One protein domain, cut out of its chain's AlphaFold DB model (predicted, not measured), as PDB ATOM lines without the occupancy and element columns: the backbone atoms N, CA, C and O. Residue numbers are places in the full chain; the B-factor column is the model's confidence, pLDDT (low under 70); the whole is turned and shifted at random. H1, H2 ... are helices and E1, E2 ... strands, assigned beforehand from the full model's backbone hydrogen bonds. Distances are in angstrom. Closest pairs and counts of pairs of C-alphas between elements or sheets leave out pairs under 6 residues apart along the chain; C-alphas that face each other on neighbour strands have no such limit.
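This is residues 6 to 109 of the 118 residues of an uncharacterized protein of Candidatus Poseidoniales archaeon (UniProt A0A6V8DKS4). Two helix pairs stand at opposite ends, H3 with H4 steeply tilted and H1 with H2 as a hairpin; the unnamed residues 6 to 34 run past the hairpin into the space between the pairs. The 104 printed residues hold H1, H2, H3, H4 and strand E1 in that order, mostly helix, with under half of the residues in named elements. The whole is compact, with a radius of gyration of the C-alphas of 14.5 A and spans of 41 by 29 by 21 A.

Find C-alpha 68 at (48.957, -21.847, -38.626); H3 runs 19.9 A to residue 81. H4, residues 88 to 97, runs 15.4 A to (38.526, -24.632, -44.180). H1 is residues 35 to 43, 12.3 A; H2 is 49 to 59, 15.1 A; E1 is 105 to 107, 6.2 A.

H3 and H4 touch at a steep tilt of 55 degrees, opposite ways; their closest C-alphas, Ser 76 and Glu 88, are 5.3 A apart. H1 and H2 touch as a helical hairpin, a shallow tilt of 13 degrees, with closest C-alphas Leu 41 and Lys 49 at 6.6 A. H2 and H3 are apart. E1 pairs with no named strand, but its residues 106 to 107 pair parallel with 6 to 7. Every O i to N i+4 pair is within hydrogen-bond range in H1, H2 and H3; in H4, 4 of 6.

The farthest C-alphas, Gly 47 and Ser 90, are 41.7 A apart. The printed part has no cut, and no link between named elements is long. Look for pLDDT under 70 at residues 6 to 11, 13 and 108 to 109.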
ATOM      1  N   ILE A   6      28.054  -8.252 -37.881       65.12
ATOM      2  CA  ILE A   6      27.497  -6.903 -37.771       65.12
ATOM      3  C   ILE A   6      26.967  -6.524 -39.150       65.12
ATOM      4  O   ILE A   6      27.736  -6.394 -40.107       65.12
ATOM      5  N   VAL A   7      25.650  -6.357 -39.239       58.50
ATOM      6  CA  VAL A   7      24.988  -5.790 -40.414       58.50
ATOM      7  C   VAL A   7      24.874  -4.291 -40.190       58.50
ATOM      8  O   VAL A   7      24.282  -3.858 -39.204       58.50
ATOM      9  N   SER A   8      25.464  -3.500 -41.084       61.88
ATOM     10  CA  SER A   8      25.360  -2.043 -41.050       61.88
ATOM     11  C   SER A   8      24.951  -1.525 -42.427       61.88
ATOM     12  O   SER A   8      25.463  -1.968 -43.454       61.88
ATOM     13  N   ASP A   9      24.006  -0.595 -42.437       58.34
ATOM     14  CA  ASP A   9      23.682   0.282 -43.562       58.34
ATOM     15  C   ASP A   9      24.783   1.335 -43.794       58.34
ATOM     16  O   ASP A   9      25.002   1.776 -44.923       58.34
ATOM     17  N   HIS A  10      25.543   1.661 -42.746       61.91
ATOM     18  CA  HIS A  10      26.668   2.589 -42.758       61.91
ATOM     19  C   HIS A  10      28.016   1.897 -43.046       61.91
ATOM     20  O   HIS A  10      28.940   1.867 -42.226       61.91
ATOM     21  N   MET A  11      28.162   1.347 -44.255       66.00
ATOM     22  CA  MET A  11      29.414   0.744 -44.744       66.00
ATOM     23  C   MET A  11      30.369   1.768 -45.356       66.00
ATOM     24  O   MET A  11      30.975   1.511 -46.394       66.00
ATOM     25  N   ASN A  12      30.499   2.942 -44.743       71.00
ATOM     26  CA  ASN A  12      31.566   3.849 -45.134       71.00
ATOM     27  C   ASN A  12      32.912   3.258 -44.644       71.00
ATOM     28  O   ASN A  12      33.069   3.055 -43.429       71.00
ATOM     29  N   PRO A  13      33.847   2.901 -45.551       67.00
ATOM     30  CA  PRO A  13      35.161   2.382 -45.170       67.00
ATOM     31  C   PRO A  13      36.042   3.449 -44.500       67.00
ATOM     32  O   PRO A  13      36.931   3.087 -43.735       67.00
ATOM     33  N   ASP A  14      35.741   4.732 -44.707       73.00
ATOM     34  CA  ASP A  14      36.449   5.880 -44.131       73.00
ATOM     35  C   ASP A  14      36.015   6.166 -42.682       73.00
ATOM     36  O   ASP A  14      36.594   7.004 -41.989       73.00
ATOM     37  N   VAL A  15      34.999   5.456 -42.174       82.38
ATOM     38  CA  VAL A  15      34.591   5.559 -40.767       82.38
ATOM     39  C   VAL A  15      35.512   4.708 -39.910       82.38
ATOM     40  O   VAL A  15      35.337   3.492 -39.771       82.38
ATOM     41  N   VAL A  16      36.468   5.407 -39.308       85.75
ATOM     42  CA  VAL A  16      37.580   4.875 -38.506       85.75
ATOM     43  C   VAL A  16      37.326   4.933 -36.997       85.75
ATOM     44  O   VAL A  16      38.089   4.372 -36.210       85.75
ATOM     45  N   SER A  17      36.235   5.579 -36.574       88.06
ATOM     46  CA  SER A  17      35.815   5.688 -35.172       88.06
ATOM     47  C   SER A  17      34.341   5.338 -34.998       88.06
ATOM     48  O   SER A  17      33.517   5.596 -35.875       88.06
ATOM     49  N   LYS A  18      34.007   4.750 -33.854       85.88
ATOM     50  CA  LYS A  18      32.631   4.526 -33.402       85.88
ATOM     51  C   LYS A  18      32.086   5.776 -32.687       85.88
ATOM     52  O   LYS A  18      32.877   6.638 -32.301       85.88
ATOM     53  N   PRO A  19      30.761   5.871 -32.454       82.75
ATOM     54  CA  PRO A  19      30.160   7.007 -31.744       82.75
ATOM     55  C   PRO A  19      30.695   7.226 -30.320       82.75
ATOM     56  O   PRO A  19      30.684   8.349 -29.834       82.75
ATOM     57  N   ASP A  20      31.184   6.169 -29.665       84.25
ATOM     58  CA  ASP A  20      31.812   6.227 -28.336       84.25
ATOM     59  C   ASP A  20      33.273   6.712 -28.367       84.25
ATOM     60  O   ASP A  20      33.936   6.769 -27.334       84.25
ATOM     61  N   GLY A  21      33.801   7.038 -29.549       83.62
ATOM     62  CA  GLY A  21      35.188   7.435 -29.729       83.62
ATOM     63  C   GLY A  21      36.177   6.270 -29.719       83.62
ATOM     64  O   GLY A  21      37.371   6.524 -29.831       83.62
ATOM     65  N   SER A  22      35.755   5.005 -29.646       87.94
ATOM     66  CA  SER A  22      36.648   3.860 -29.882       87.94
ATOM     67  C   SER A  22      36.962   3.704 -31.375       87.94
ATOM     68  O   SER A  22      36.252   4.230 -32.235       87.94
ATOM     69  N   PHE A  23      38.051   3.015 -31.719       90.44
ATOM     70  CA  PHE A  23      38.398   2.785 -33.124       90.44
ATOM     71  C   PHE A  23      37.457   1.753 -33.773       90.44
ATOM     72  O   PHE A  23      36.916   0.851 -33.120       90.44
ATOM     73  N   ARG A  24      37.276   1.868 -35.089       90.06
ATOM     74  CA  ARG A  24      36.540   0.907 -35.916       90.06
ATOM     75  C   ARG A  24      37.488   0.277 -36.920       90.06
ATOM     76  O   ARG A  24      37.788   0.865 -37.949       90.06
ATOM     77  N   TRP A  25      37.915  -0.948 -36.641       91.06
ATOM     78  CA  TRP A  25      38.710  -1.717 -37.590       91.06
ATOM     79  C   TRP A  25      37.817  -2.349 -38.677       91.06
ATOM     80  O   TRP A  25      36.897  -3.095 -38.329       91.06
ATOM     81  N   PRO A  26      38.052  -2.090 -39.980       87.88
ATOM     82  CA  PRO A  26      37.162  -2.550 -41.049       87.88
ATOM     83  C   PRO A  26      37.324  -4.037 -41.411       87.88
ATOM     84  O   PRO A  26      36.434  -4.609 -42.039       87.88
ATOM     85  N   ARG A  27      38.438  -4.682 -41.026       89.38
ATOM     86  CA  ARG A  27      38.807  -6.046 -41.460       89.38
ATOM     87  C   ARG A  27      39.020  -7.040 -40.296       89.38
ATOM     88  O   ARG A  27      40.009  -7.765 -40.299       89.38
ATOM     89  N   PRO A  28      38.116  -7.132 -39.297       89.12
ATOM     90  CA  PRO A  28      38.364  -7.889 -38.058       89.12
ATOM     91  C   PRO A  28      38.620  -9.388 -38.251       89.12
ATOM     92  O   PRO A  28      39.377  -9.978 -37.489       89.12
ATOM     93  N   ALA A  29      38.014  -9.999 -39.268       90.12
ATOM     94  CA  ALA A  29      38.217 -11.405 -39.604       90.12
ATOM     95  C   ALA A  29      39.366 -11.627 -40.601       90.12
ATOM     96  O   ALA A  29      40.160 -12.547 -40.437       90.12
ATOM     97  N   SER A  30      39.431 -10.821 -41.665       90.62
ATOM     98  CA  SER A  30      40.348 -11.042 -42.790       90.62
ATOM     99  C   SER A  30      41.743 -10.454 -42.588       90.62
ATOM    100  O   SER A  30      42.655 -10.845 -43.309       90.62
ATOM    101  N   GLN A  31      41.916  -9.543 -41.635       93.12
ATOM    102  CA  GLN A  31      43.200  -8.959 -41.249       93.12
ATOM    103  C   GLN A  31      43.124  -8.593 -39.756       93.12
ATOM    104  O   GLN A  31      42.867  -7.440 -39.414       93.12
ATOM    105  N   PRO A  32      43.199  -9.579 -38.849       92.38
ATOM    106  CA  PRO A  32      43.066  -9.335 -37.416       92.38
ATOM    107  C   PRO A  32      44.222  -8.469 -36.900       92.38
ATOM    108  O   PRO A  32      45.368  -8.660 -37.300       92.38
ATOM    109  N   LEU A  33      43.911  -7.534 -35.999       93.06
ATOM    110  CA  LEU A  33      44.925  -6.736 -35.311       93.06
ATOM    111  C   LEU A  33      45.716  -7.618 -34.338       93.06
ATOM    112  O   LEU A  33      45.156  -8.529 -33.723       93.06
ATOM    113  N   ASP A  34      47.003  -7.332 -34.187       91.50
ATOM    114  CA  ASP A  34      47.803  -7.837 -33.073       91.50
ATOM    115  C   ASP A  34      47.731  -6.891 -31.863       91.50
ATOM    116  O   ASP A  34      47.098  -5.833 -31.907       91.50
ATOM    117  N   ASP A  35      48.365  -7.296 -30.765       90.56
ATOM    118  CA  ASP A  35      48.313  -6.564 -29.499       90.56
ATOM    119  C   ASP A  35      48.968  -5.178 -29.602       90.56
ATOM    120  O   ASP A  35      48.507  -4.228 -28.965       90.56
ATOM    121  N   GLU A  36      50.003  -5.039 -30.434       93.00
ATOM    122  CA  GLU A  36      50.700  -3.771 -30.661       93.00
ATOM    123  C   GLU A  36      49.779  -2.768 -31.361       93.00
ATOM    124  O   GLU A  36      49.571  -1.652 -30.870       93.00
ATOM    125  N   TRP A  37      49.154  -3.178 -32.464       94.25
ATOM    126  CA  TRP A  37      48.211  -2.339 -33.197       94.25
ATOM    127  C   TRP A  37      46.947  -2.042 -32.397       94.25
ATOM    128  O   TRP A  37      46.451  -0.913 -32.433       94.25
ATOM    129  N   MET A  38      46.445  -3.015 -31.634       91.94
ATOM    130  CA  MET A  38      45.337  -2.806 -30.701       91.94
ATOM    131  C   MET A  38      45.673  -1.717 -29.678       91.94
ATOM    132  O   MET A  38      44.858  -0.814 -29.461       91.94
ATOM    133  N   ALA A  39      46.863  -1.760 -29.075       93.75
ATOM    134  CA  ALA A  39      47.303  -0.760 -28.106       93.75
ATOM    135  C   ALA A  39      47.468   0.623 -28.753       93.75
ATOM    136  O   ALA A  39      46.923   1.604 -28.240       93.75
ATOM    137  N   ARG A  40      48.143   0.696 -29.907       94.69
ATOM    138  CA  ARG A  40      48.394   1.945 -30.645       94.69
ATOM    139  C   ARG A  40      47.099   2.627 -31.090       94.69
ATOM    140  O   ARG A  40      46.953   3.836 -30.937       94.69
ATOM    141  N   LEU A  41      46.128   1.866 -31.597       93.56
ATOM    142  CA  LEU A  41      44.824   2.408 -31.992       93.56
ATOM    143  C   LEU A  41      43.982   2.832 -30.785       93.56
ATOM    144  O   LEU A  41      43.270   3.834 -30.859       93.56
ATOM    145  N   SER A  42      44.070   2.105 -29.670       92.00
ATOM    146  CA  SER A  42      43.315   2.428 -28.452       92.00
ATOM    147  C   SER A  42      43.806   3.702 -27.761       92.00
ATOM    148  O   SER A  42      43.000   4.390 -27.140       92.00
ATOM    149  N   SER A  43      45.097   4.029 -27.871       92.38
ATOM    150  CA  SER A  43      45.689   5.243 -27.292       92.38
ATOM    151  C   SER A  43      45.666   6.461 -28.223       92.38
ATOM    152  O   SER A  43      45.958   7.570 -27.779       92.38
ATOM    153  N   SER A  44      45.318   6.271 -29.497       91.62
ATOM    154  CA  SER A  44      45.324   7.330 -30.508       91.62
ATOM    155  C   SER A  44      44.174   8.332 -30.385       91.62
ATOM    156  O   SER A  44      43.054   8.004 -29.968       91.62
ATOM    157  N   THR A  45      44.425   9.566 -30.821       90.31
ATOM    158  CA  THR A  45      43.394  10.607 -30.911       90.31
ATOM    159  C   THR A  45      42.493  10.417 -32.137       90.31
ATOM    160  O   THR A  45      42.816   9.697 -33.079       90.31
ATOM    161  N   LEU A  46      41.341  11.098 -32.165       83.75
ATOM    162  CA  LEU A  46      40.426  11.083 -33.318       83.75
ATOM    163  C   LEU A  46      41.098  11.497 -34.638       83.75
ATOM    164  O   LEU A  46      40.758  10.931 -35.672       83.75
ATOM    165  N   GLY A  47      42.038  12.450 -34.599       84.94
ATOM    166  CA  GLY A  47      42.741  12.938 -35.789       84.94
ATOM    167  C   GLY A  47      43.749  11.938 -36.358       84.94
ATOM    168  O   GLY A  47      43.904  11.858 -37.569       84.94
ATOM    169  N   GLU A  48      44.385  11.136 -35.504       90.38
ATOM    170  CA  GLU A  48      45.442  10.190 -35.903       90.38
ATOM    171  C   GLU A  48      44.888   8.845 -36.392       90.38
ATOM    172  O   GLU A  48      45.546   8.125 -37.141       90.38
ATOM    173  N   LYS A  49      43.665   8.479 -35.987       90.75
ATOM    174  CA  LYS A  49      43.086   7.153 -36.265       90.75
ATOM    175  C   LYS A  49      42.998   6.799 -37.737       90.75
ATOM    176  O   LYS A  49      43.141   5.625 -38.065       90.75
ATOM    177  N   ALA A  50      42.716   7.768 -38.604       90.00
ATOM    178  CA  ALA A  50      42.592   7.499 -40.031       90.00
ATOM    179  C   ALA A  50      43.922   7.016 -40.619       90.00
ATOM    180  O   ALA A  50      43.969   5.961 -41.256       90.00
ATOM    181  N   ASP A  51      45.002   7.732 -40.310       92.56
ATOM    182  CA  ASP A  51      46.349   7.378 -40.749       92.56
ATOM    183  C   ASP A  51      46.797   6.052 -40.132       92.56
ATOM    184  O   ASP A  51      47.291   5.181 -40.846       92.56
ATOM    185  N   LEU A  52      46.530   5.838 -38.840       94.69
ATOM    186  CA  LEU A  52      46.882   4.593 -38.153       94.69
ATOM    187  C   LEU A  52      46.133   3.373 -38.690       94.69
ATOM    188  O   LEU A  52      46.720   2.301 -38.804       94.69
ATOM    189  N   ILE A  53      44.846   3.499 -39.026       93.00
ATOM    190  CA  ILE A  53      44.079   2.394 -39.618       93.00
ATOM    191  C   ILE A  53      44.594   2.062 -41.015       93.00
ATOM    192  O   ILE A  53      44.679   0.882 -41.368       93.00
ATOM    193  N   LYS A  54      44.953   3.076 -41.802       92.88
ATOM    194  CA  LYS A  54      45.582   2.860 -43.103       92.88
ATOM    195  C   LYS A  54      46.930   2.157 -42.938       92.88
ATOM    196  O   LYS A  54      47.140   1.113 -43.545       92.88
ATOM    197  N   GLU A  55      47.784   2.663 -42.055       95.06
ATOM    198  CA  GLU A  55      49.107   2.102 -41.773       95.06
ATOM    199  C   GLU A  55      49.018   0.651 -41.275       95.06
ATOM    200  O   GLU A  55      49.720  -0.218 -41.787       95.06
ATOM    201  N   ALA A  56      48.103   0.352 -40.347       94.38
ATOM    202  CA  ALA A  56      47.830  -1.014 -39.899       94.38
ATOM    203  C   ALA A  56      47.405  -1.906 -41.071       94.38
ATOM    204  O   ALA A  56      47.834  -3.049 -41.195       94.38
ATOM    205  N   GLY A  57      46.569  -1.362 -41.953       92.88
ATOM    206  CA  GLY A  57      46.084  -2.029 -43.149       92.88
ATOM    207  C   GLY A  57      47.160  -2.420 -44.149       92.88
ATOM    208  O   GLY A  57      47.003  -3.450 -44.805       92.88
ATOM    209  N   ASP A  58      48.212  -1.617 -44.247       93.94
ATOM    210  CA  ASP A  58      49.317  -1.821 -45.181       93.94
ATOM    211  C   ASP A  58      50.410  -2.734 -44.595       93.94
ATOM    212  O   ASP A  58      51.124  -3.392 -45.347       93.94
ATOM    213  N   ASN A  59      50.529  -2.805 -43.262       93.75
ATOM    214  CA  ASN A  59      51.612  -3.528 -42.583       93.75
ATOM    215  C   ASN A  59      51.195  -4.868 -41.958       93.75
ATOM    216  O   ASN A  59      52.049  -5.730 -41.744       93.75
ATOM    217  N   LEU A  60      49.913  -5.069 -41.644       93.94
ATOM    218  CA  LEU A  60      49.455  -6.327 -41.056       93.94
ATOM    219  C   LEU A  60      49.268  -7.418 -42.118       93.94
ATOM    220  O   LEU A  60      48.681  -7.160 -43.171       93.94
ATOM    221  N   PRO A  61      49.648  -8.671 -41.825       94.12
ATOM    222  CA  PRO A  61      49.350  -9.790 -42.706       94.12
ATOM    223  C   PRO A  61      47.839 -10.039 -42.785       94.12
ATOM    224  O   PRO A  61      47.112 -10.006 -41.787       94.12
ATOM    225  N   SER A  62      47.361 -10.359 -43.980       94.00
ATOM    226  CA  SER A  62      46.029 -10.921 -44.181       94.00
ATOM    227  C   SER A  62      45.902 -12.300 -43.530       94.00
ATOM    228  O   SER A  62      46.885 -12.989 -43.241       94.00
ATOM    229  N   TRP A  63      44.665 -12.769 -43.362       92.56
ATOM    230  CA  TRP A  63      44.391 -14.099 -42.829       92.56
ATOM    231  C   TRP A  63      45.135 -15.195 -43.595       92.56
ATOM    232  O   TRP A  63      45.680 -16.103 -42.981       92.56
ATOM    233  N   SER A  64      45.206 -15.128 -44.925       91.69
ATOM    234  CA  SER A  64      45.944 -16.110 -45.731       91.69
ATOM    235  C   SER A  64      47.436 -16.158 -45.400       91.69
ATOM    236  O   SER A  64      48.001 -17.249 -45.382       91.69
ATOM    237  N   GLU A  65      48.037 -15.014 -45.079       93.75
ATOM    238  CA  GLU A  65      49.475 -14.852 -44.829       93.75
ATOM    239  C   GLU A  65      49.879 -15.221 -43.394       93.75
ATOM    240  O   GLU A  65      51.047 -15.500 -43.126       93.75
ATOM    241  N   LEU A  66      48.922 -15.282 -42.463       93.06
ATOM    242  CA  LEU A  66      49.181 -15.696 -41.085       93.06
ATOM    243  C   LEU A  66      49.614 -17.168 -40.985       93.06
ATOM    244  O   LEU A  66      49.050 -18.067 -41.624       93.06
ATOM    245  N   SER A  67      50.566 -17.425 -40.084       93.38
ATOM    246  CA  SER A  67      51.003 -18.781 -39.745       93.38
ATOM    247  C   SER A  67      49.871 -19.595 -39.108       93.38
ATOM    248  O   SER A  67      48.983 -19.052 -38.447       93.38
ATOM    249  N   ARG A  68      49.923 -20.926 -39.254       91.69
ATOM    250  CA  ARG A  68      48.957 -21.847 -38.626       91.69
ATOM    251  C   ARG A  68      48.875 -21.637 -37.111       91.69
ATOM    252  O   ARG A  68      47.783 -21.548 -36.569       91.69
ATOM    253  N   LYS A  69      50.026 -21.484 -36.447       93.19
ATOM    254  CA  LYS A  69      50.091 -21.218 -35.004       93.19
ATOM    255  C   LYS A  69      49.352 -19.926 -34.638       93.19
ATOM    256  O   LYS A  69      48.525 -19.940 -33.734       93.19
ATOM    257  N   ARG A  70      49.603 -18.834 -35.372       93.31
ATOM    258  CA  ARG A  70      48.967 -17.542 -35.091       93.31
ATOM    259  C   ARG A  70      47.459 -17.574 -35.341       93.31
ATOM    260  O   ARG A  70      46.704 -17.035 -34.541       93.31
ATOM    261  N   LYS A  71      47.013 -18.244 -36.409       93.75
ATOM    262  CA  LYS A  71      45.583 -18.492 -36.654       93.75
ATOM    263  C   LYS A  71      44.952 -19.221 -35.474       93.75
ATOM    264  O   LYS A  71      43.935 -18.759 -34.967       93.75
ATOM    265  N   SER A  72      45.589 -20.287 -34.990       93.38
ATOM    266  CA  SER A  72      45.079 -21.052 -33.854       93.38
ATOM    267  C   SER A  72      44.946 -20.242 -32.570       93.38
ATOM    268  O   SER A  72      43.920 -20.329 -31.901       93.38
ATOM    269  N   GLU A  73      45.935 -19.406 -32.252       93.94
ATOM    270  CA  GLU A  73      45.871 -18.497 -31.101       93.94
ATOM    271  C   GLU A  73      44.664 -17.550 -31.193       93.94
ATOM    272  O   GLU A  73      43.898 -17.434 -30.233       93.94
ATOM    273  N   ILE A  74      44.461 -16.932 -32.362       92.75
ATOM    274  CA  ILE A  74      43.348 -16.008 -32.616       92.75
ATOM    275  C   ILE A  74      42.005 -16.731 -32.493       92.75
ATOM    276  O   ILE A  74      41.077 -16.203 -31.884       92.75
ATOM    277  N   ILE A  75      41.884 -17.938 -33.049       93.19
ATOM    278  CA  ILE A  75      40.645 -18.722 -32.988       93.19
ATOM    279  C   ILE A  75      40.312 -19.135 -31.558       93.19
ATOM    280  O   ILE A  75      39.170 -18.962 -31.129       93.19
ATOM    281  N   SER A  76      41.293 -19.622 -30.802       93.56
ATOM    282  CA  SER A  76      41.100 -19.969 -29.394       93.56
ATOM    283  C   SER A  76      40.700 -18.750 -28.558       93.56
ATOM    284  O   SER A  76      39.754 -18.822 -27.772       93.56
ATOM    285  N   GLU A  77      41.367 -17.604 -28.738       92.06
ATOM    286  CA  GLU A  77      41.008 -16.359 -28.047       92.06
ATOM    287  C   GLU A  77      39.589 -15.901 -28.403       92.06
ATOM    288  O   GLU A  77      38.783 -15.639 -27.508       92.06
ATOM    289  N   GLN A  78      39.257 -15.853 -29.695       90.88
ATOM    290  CA  GLN A  78      37.940 -15.443 -30.172       90.88
ATOM    291  C   GLN A  78      36.832 -16.360 -29.662       90.88
ATOM    292  O   GLN A  78      35.813 -15.856 -29.187       90.88
ATOM    293  N   GLY A  79      37.032 -17.676 -29.723       91.62
ATOM    294  CA  GLY A  79      36.055 -18.648 -29.252       91.62
ATOM    295  C   GLY A  79      35.796 -18.537 -27.755       91.62
ATOM    296  O   GLY A  79      34.636 -18.511 -27.345       91.62
ATOM    297  N   ARG A  80      36.842 -18.338 -26.939       92.50
ATOM    298  CA  ARG A  80      36.685 -18.057 -25.500       92.50
ATOM    299  C   ARG A  80      35.957 -16.737 -25.258       92.50
ATOM    300  O   ARG A  80      34.983 -16.701 -24.514       92.50
ATOM    301  N   ARG A  81      36.406 -15.654 -25.900       89.81
ATOM    302  CA  ARG A  81      35.858 -14.300 -25.708       89.81
ATOM    303  C   ARG A  81      34.393 -14.196 -26.128       89.81
ATOM    304  O   ARG A  81      33.638 -13.443 -25.525       89.81
ATOM    305  N   MET A  82      34.002 -14.925 -27.169       88.12
ATOM    306  CA  MET A  82      32.649 -14.910 -27.731       88.12
ATOM    307  C   MET A  82      31.803 -16.117 -27.319       88.12
ATOM    308  O   MET A  82      30.711 -16.286 -27.857       88.12
ATOM    309  N   LEU A  83      32.287 -16.931 -26.374       90.06
ATOM    310  CA  LEU A  83      31.575 -18.086 -25.820       90.06
ATOM    311  C   LEU A  83      31.059 -19.045 -26.905       90.06
ATOM    312  O   LEU A  83      29.896 -19.452 -26.895       90.06
ATOM    313  N   TRP A  84      31.910 -19.377 -27.878       89.94
ATOM    314  CA  TRP A  84      31.549 -20.353 -28.903       89.94
ATOM    315  C   TRP A  84      31.271 -21.718 -28.267       89.94
ATOM    316  O   TRP A  84      31.894 -22.118 -27.289       89.94
ATOM    317  N   GLU A  85      30.324 -22.457 -28.838       90.44
ATOM    318  CA  GLU A  85      30.056 -23.834 -28.428       90.44
ATOM    319  C   GLU A  85      31.217 -24.746 -28.848       90.44
ATOM    320  O   GLU A  85      31.732 -24.621 -29.961       90.44
ATOM    321  N   GLY A  86      31.589 -25.699 -27.991       90.88
ATOM    322  CA  GLY A  86      32.622 -26.698 -28.275       90.88
ATOM    323  C   GLY A  86      33.940 -26.431 -27.550       90.88
ATOM    324  O   GLY A  86      33.963 -25.831 -26.478       90.88
ATOM    325  N   SER A  87      35.030 -26.934 -28.122       92.69
ATOM    326  CA  SER A  87      36.390 -26.819 -27.586       92.69
ATOM    327  C   SER A  87      37.314 -26.073 -28.544       92.69
ATOM    328  O   SER A  87      37.059 -26.011 -29.748       92.69
ATOM    329  N   GLU A  88      38.443 -25.586 -28.030       93.19
ATOM    330  CA  GLU A  88      39.496 -24.986 -28.857       93.19
ATOM    331  C   GLU A  88      39.937 -25.910 -29.992       93.19
ATOM    332  O   GLU A  88      40.109 -25.451 -31.116       93.19
ATOM    333  N   GLU A  89      40.058 -27.211 -29.732       92.00
ATOM    334  CA  GLU A  89      40.380 -28.207 -30.752       92.00
ATOM    335  C   GLU A  89      39.318 -28.240 -31.862       92.00
ATOM    336  O   GLU A  89      39.655 -28.181 -33.042       92.00
ATOM    337  N   SER A  90      38.031 -28.217 -31.498       90.75
ATOM    338  CA  SER A  90      36.939 -28.195 -32.478       90.75
ATOM    339  C   SER A  90      36.918 -26.923 -33.335       90.75
ATOM    340  O   SER A  90      36.683 -26.998 -34.539       90.75
ATOM    341  N   TRP A  91      37.214 -25.755 -32.753       91.31
ATOM    342  CA  TRP A  91      37.277 -24.488 -33.493       91.31
ATOM    343  C   TRP A  91      38.506 -24.430 -34.400       91.31
ATOM    344  O   TRP A  91      38.450 -23.907 -35.514       91.31
ATOM    345  N   ASN A  92      39.618 -24.994 -33.930       89.75
ATOM    346  CA  ASN A  92      40.848 -25.086 -34.694       89.75
ATOM    347  C   ASN A  92      40.734 -26.055 -35.875       89.75
ATOM    348  O   ASN A  92      41.332 -25.788 -36.911       89.75
ATOM    349  N   LEU A  93      39.934 -27.112 -35.777       86.56
ATOM    350  CA  LEU A  93      39.607 -27.951 -36.933       86.56
ATOM    351  C   LEU A  93      38.741 -27.196 -37.956       86.56
ATOM    352  O   LEU A  93      38.986 -27.287 -39.156       86.56
ATOM    353  N   ASP A  94      37.764 -26.406 -37.499       81.44
ATOM    354  CA  ASP A  94      36.873 -25.644 -38.389       81.44
ATOM    355  C   ASP A  94      37.646 -24.624 -39.247       81.44
ATOM    356  O   ASP A  94      37.381 -24.481 -40.444       81.44
ATOM    357  N   HIS A  95      38.662 -23.962 -38.674       80.50
ATOM    358  CA  HIS A  95      39.418 -22.923 -39.383       80.50
ATOM    359  C   HIS A  95      40.364 -23.437 -40.483       80.50
ATOM    360  O   HIS A  95      40.864 -22.644 -41.288       80.50
ATOM    361  N   GLU A  96      40.610 -24.749 -40.569       76.81
ATOM    362  CA  GLU A  96      41.382 -25.316 -41.685       76.81
ATOM    363  C   GLU A  96      40.675 -25.105 -43.033       76.81
ATOM    364  O   GLU A  96      41.327 -25.036 -44.073       76.81
ATOM    365  N   ASN A  97      39.352 -24.910 -43.005       78.69
ATOM    366  CA  ASN A  97      38.526 -24.632 -44.180       78.69
ATOM    367  C   ASN A  97      38.349 -23.127 -44.464       78.69
ATOM    368  O   ASN A  97      37.591 -22.751 -45.358       78.69
ATOM    369  N   GLY A  98      39.028 -22.251 -43.716       83.94
ATOM    370  CA  GLY A  98      38.952 -20.798 -43.871       83.94
ATOM    371  C   GLY A  98      38.722 -20.068 -42.551       83.94
ATOM    372  O   GLY A  98      38.897 -20.605 -41.468       83.94
ATOM    373  N   ILE A  99      38.340 -18.795 -42.617       87.44
ATOM    374  CA  ILE A  99      38.004 -18.039 -41.404       87.44
ATOM    375  C   ILE A  99      36.718 -18.646 -40.801       87.44
ATOM    376  O   ILE A  99      35.709 -18.680 -41.515       87.44
ATOM    377  N   PRO A 100      36.679 -19.043 -39.515       87.38
ATOM    378  CA  PRO A 100      35.490 -19.631 -38.899       87.38
ATOM    379  C   PRO A 100      34.263 -18.733 -39.007       87.38
ATOM    380  O   PRO A 100      34.361 -17.500 -38.993       87.38
ATOM    381  N   TRP A 101      33.075 -19.333 -39.095       81.94
ATOM    382  CA  TRP A 101      31.818 -18.573 -39.145       81.94
ATOM    383  C   TRP A 101      31.627 -17.688 -37.907       81.94
ATOM    384  O   TRP A 101      31.110 -16.578 -38.006       81.94
ATOM    385  N   GLY A 102      32.103 -18.161 -36.754       84.31
ATOM    386  CA  GLY A 102      32.046 -17.438 -35.491       84.31
ATOM    387  C   GLY A 102      32.778 -16.090 -35.500       84.31
ATOM    388  O   GLY A 102      32.414 -15.196 -34.734       84.31
ATOM    389  N   SER A 103      33.806 -15.942 -36.344       88.12
ATOM    390  CA  SER A 103      34.683 -14.770 -36.347       88.12
ATOM    391  C   SER A 103      33.953 -13.498 -36.794       88.12
ATOM    392  O   SER A 103      33.183 -13.545 -37.763       88.12
ATOM    393  N   PRO A 104      34.220 -12.339 -36.158       86.44
ATOM    394  CA  PRO A 104      33.478 -11.119 -36.437       86.44
ATOM    395  C   PRO A 104      33.707 -10.632 -37.863       86.44
ATOM    396  O   PRO A 104      34.845 -10.513 -38.318       86.44
ATOM    397  N   ARG A 105      32.622 -10.305 -38.563       85.56
ATOM    398  CA  ARG A 105      32.654  -9.735 -39.916       85.56
ATOM    399  C   ARG A 105      31.747  -8.519 -39.986       85.56
ATOM    400  O   ARG A 105      30.693  -8.486 -39.350       85.56
ATOM    401  N   ILE A 106      32.158  -7.545 -40.791       80.38
ATOM    402  CA  ILE A 106      31.313  -6.418 -41.178       80.38
ATOM    403  C   ILE A 106      30.732  -6.752 -42.552       80.38
ATOM    404  O   ILE A 106      31.486  -6.975 -43.500       80.38
ATOM    405  N   ILE A 107      29.406  -6.831 -42.647       75.56
ATOM    406  CA  ILE A 107      28.696  -7.186 -43.880       75.56
ATOM    407  C   ILE A 107      27.771  -6.031 -44.266       75.56
ATOM    408  O   ILE A 107      26.965  -5.570 -43.460       75.56
ATOM    409  N   GLY A 108      27.882  -5.589 -45.519       66.88
ATOM    410  CA  GLY A 108      27.013  -4.577 -46.114       66.88
ATOM    411  C   GLY A 108      25.926  -5.182 -46.996       66.88
ATOM    412  O   GLY A 108      26.142  -6.212 -47.637       66.88
ATOM    413  N   HIS A 109      24.774  -4.515 -47.098       63.50
ATOM    414  CA  HIS A 109      23.803  -4.828 -48.151       63.50
ATOM    415  C   HIS A 109      24.364  -4.446 -49.535       63.50
ATOM    416  O   HIS A 109      25.217  -3.562 -49.654       63.50
TER     417      HIS A 109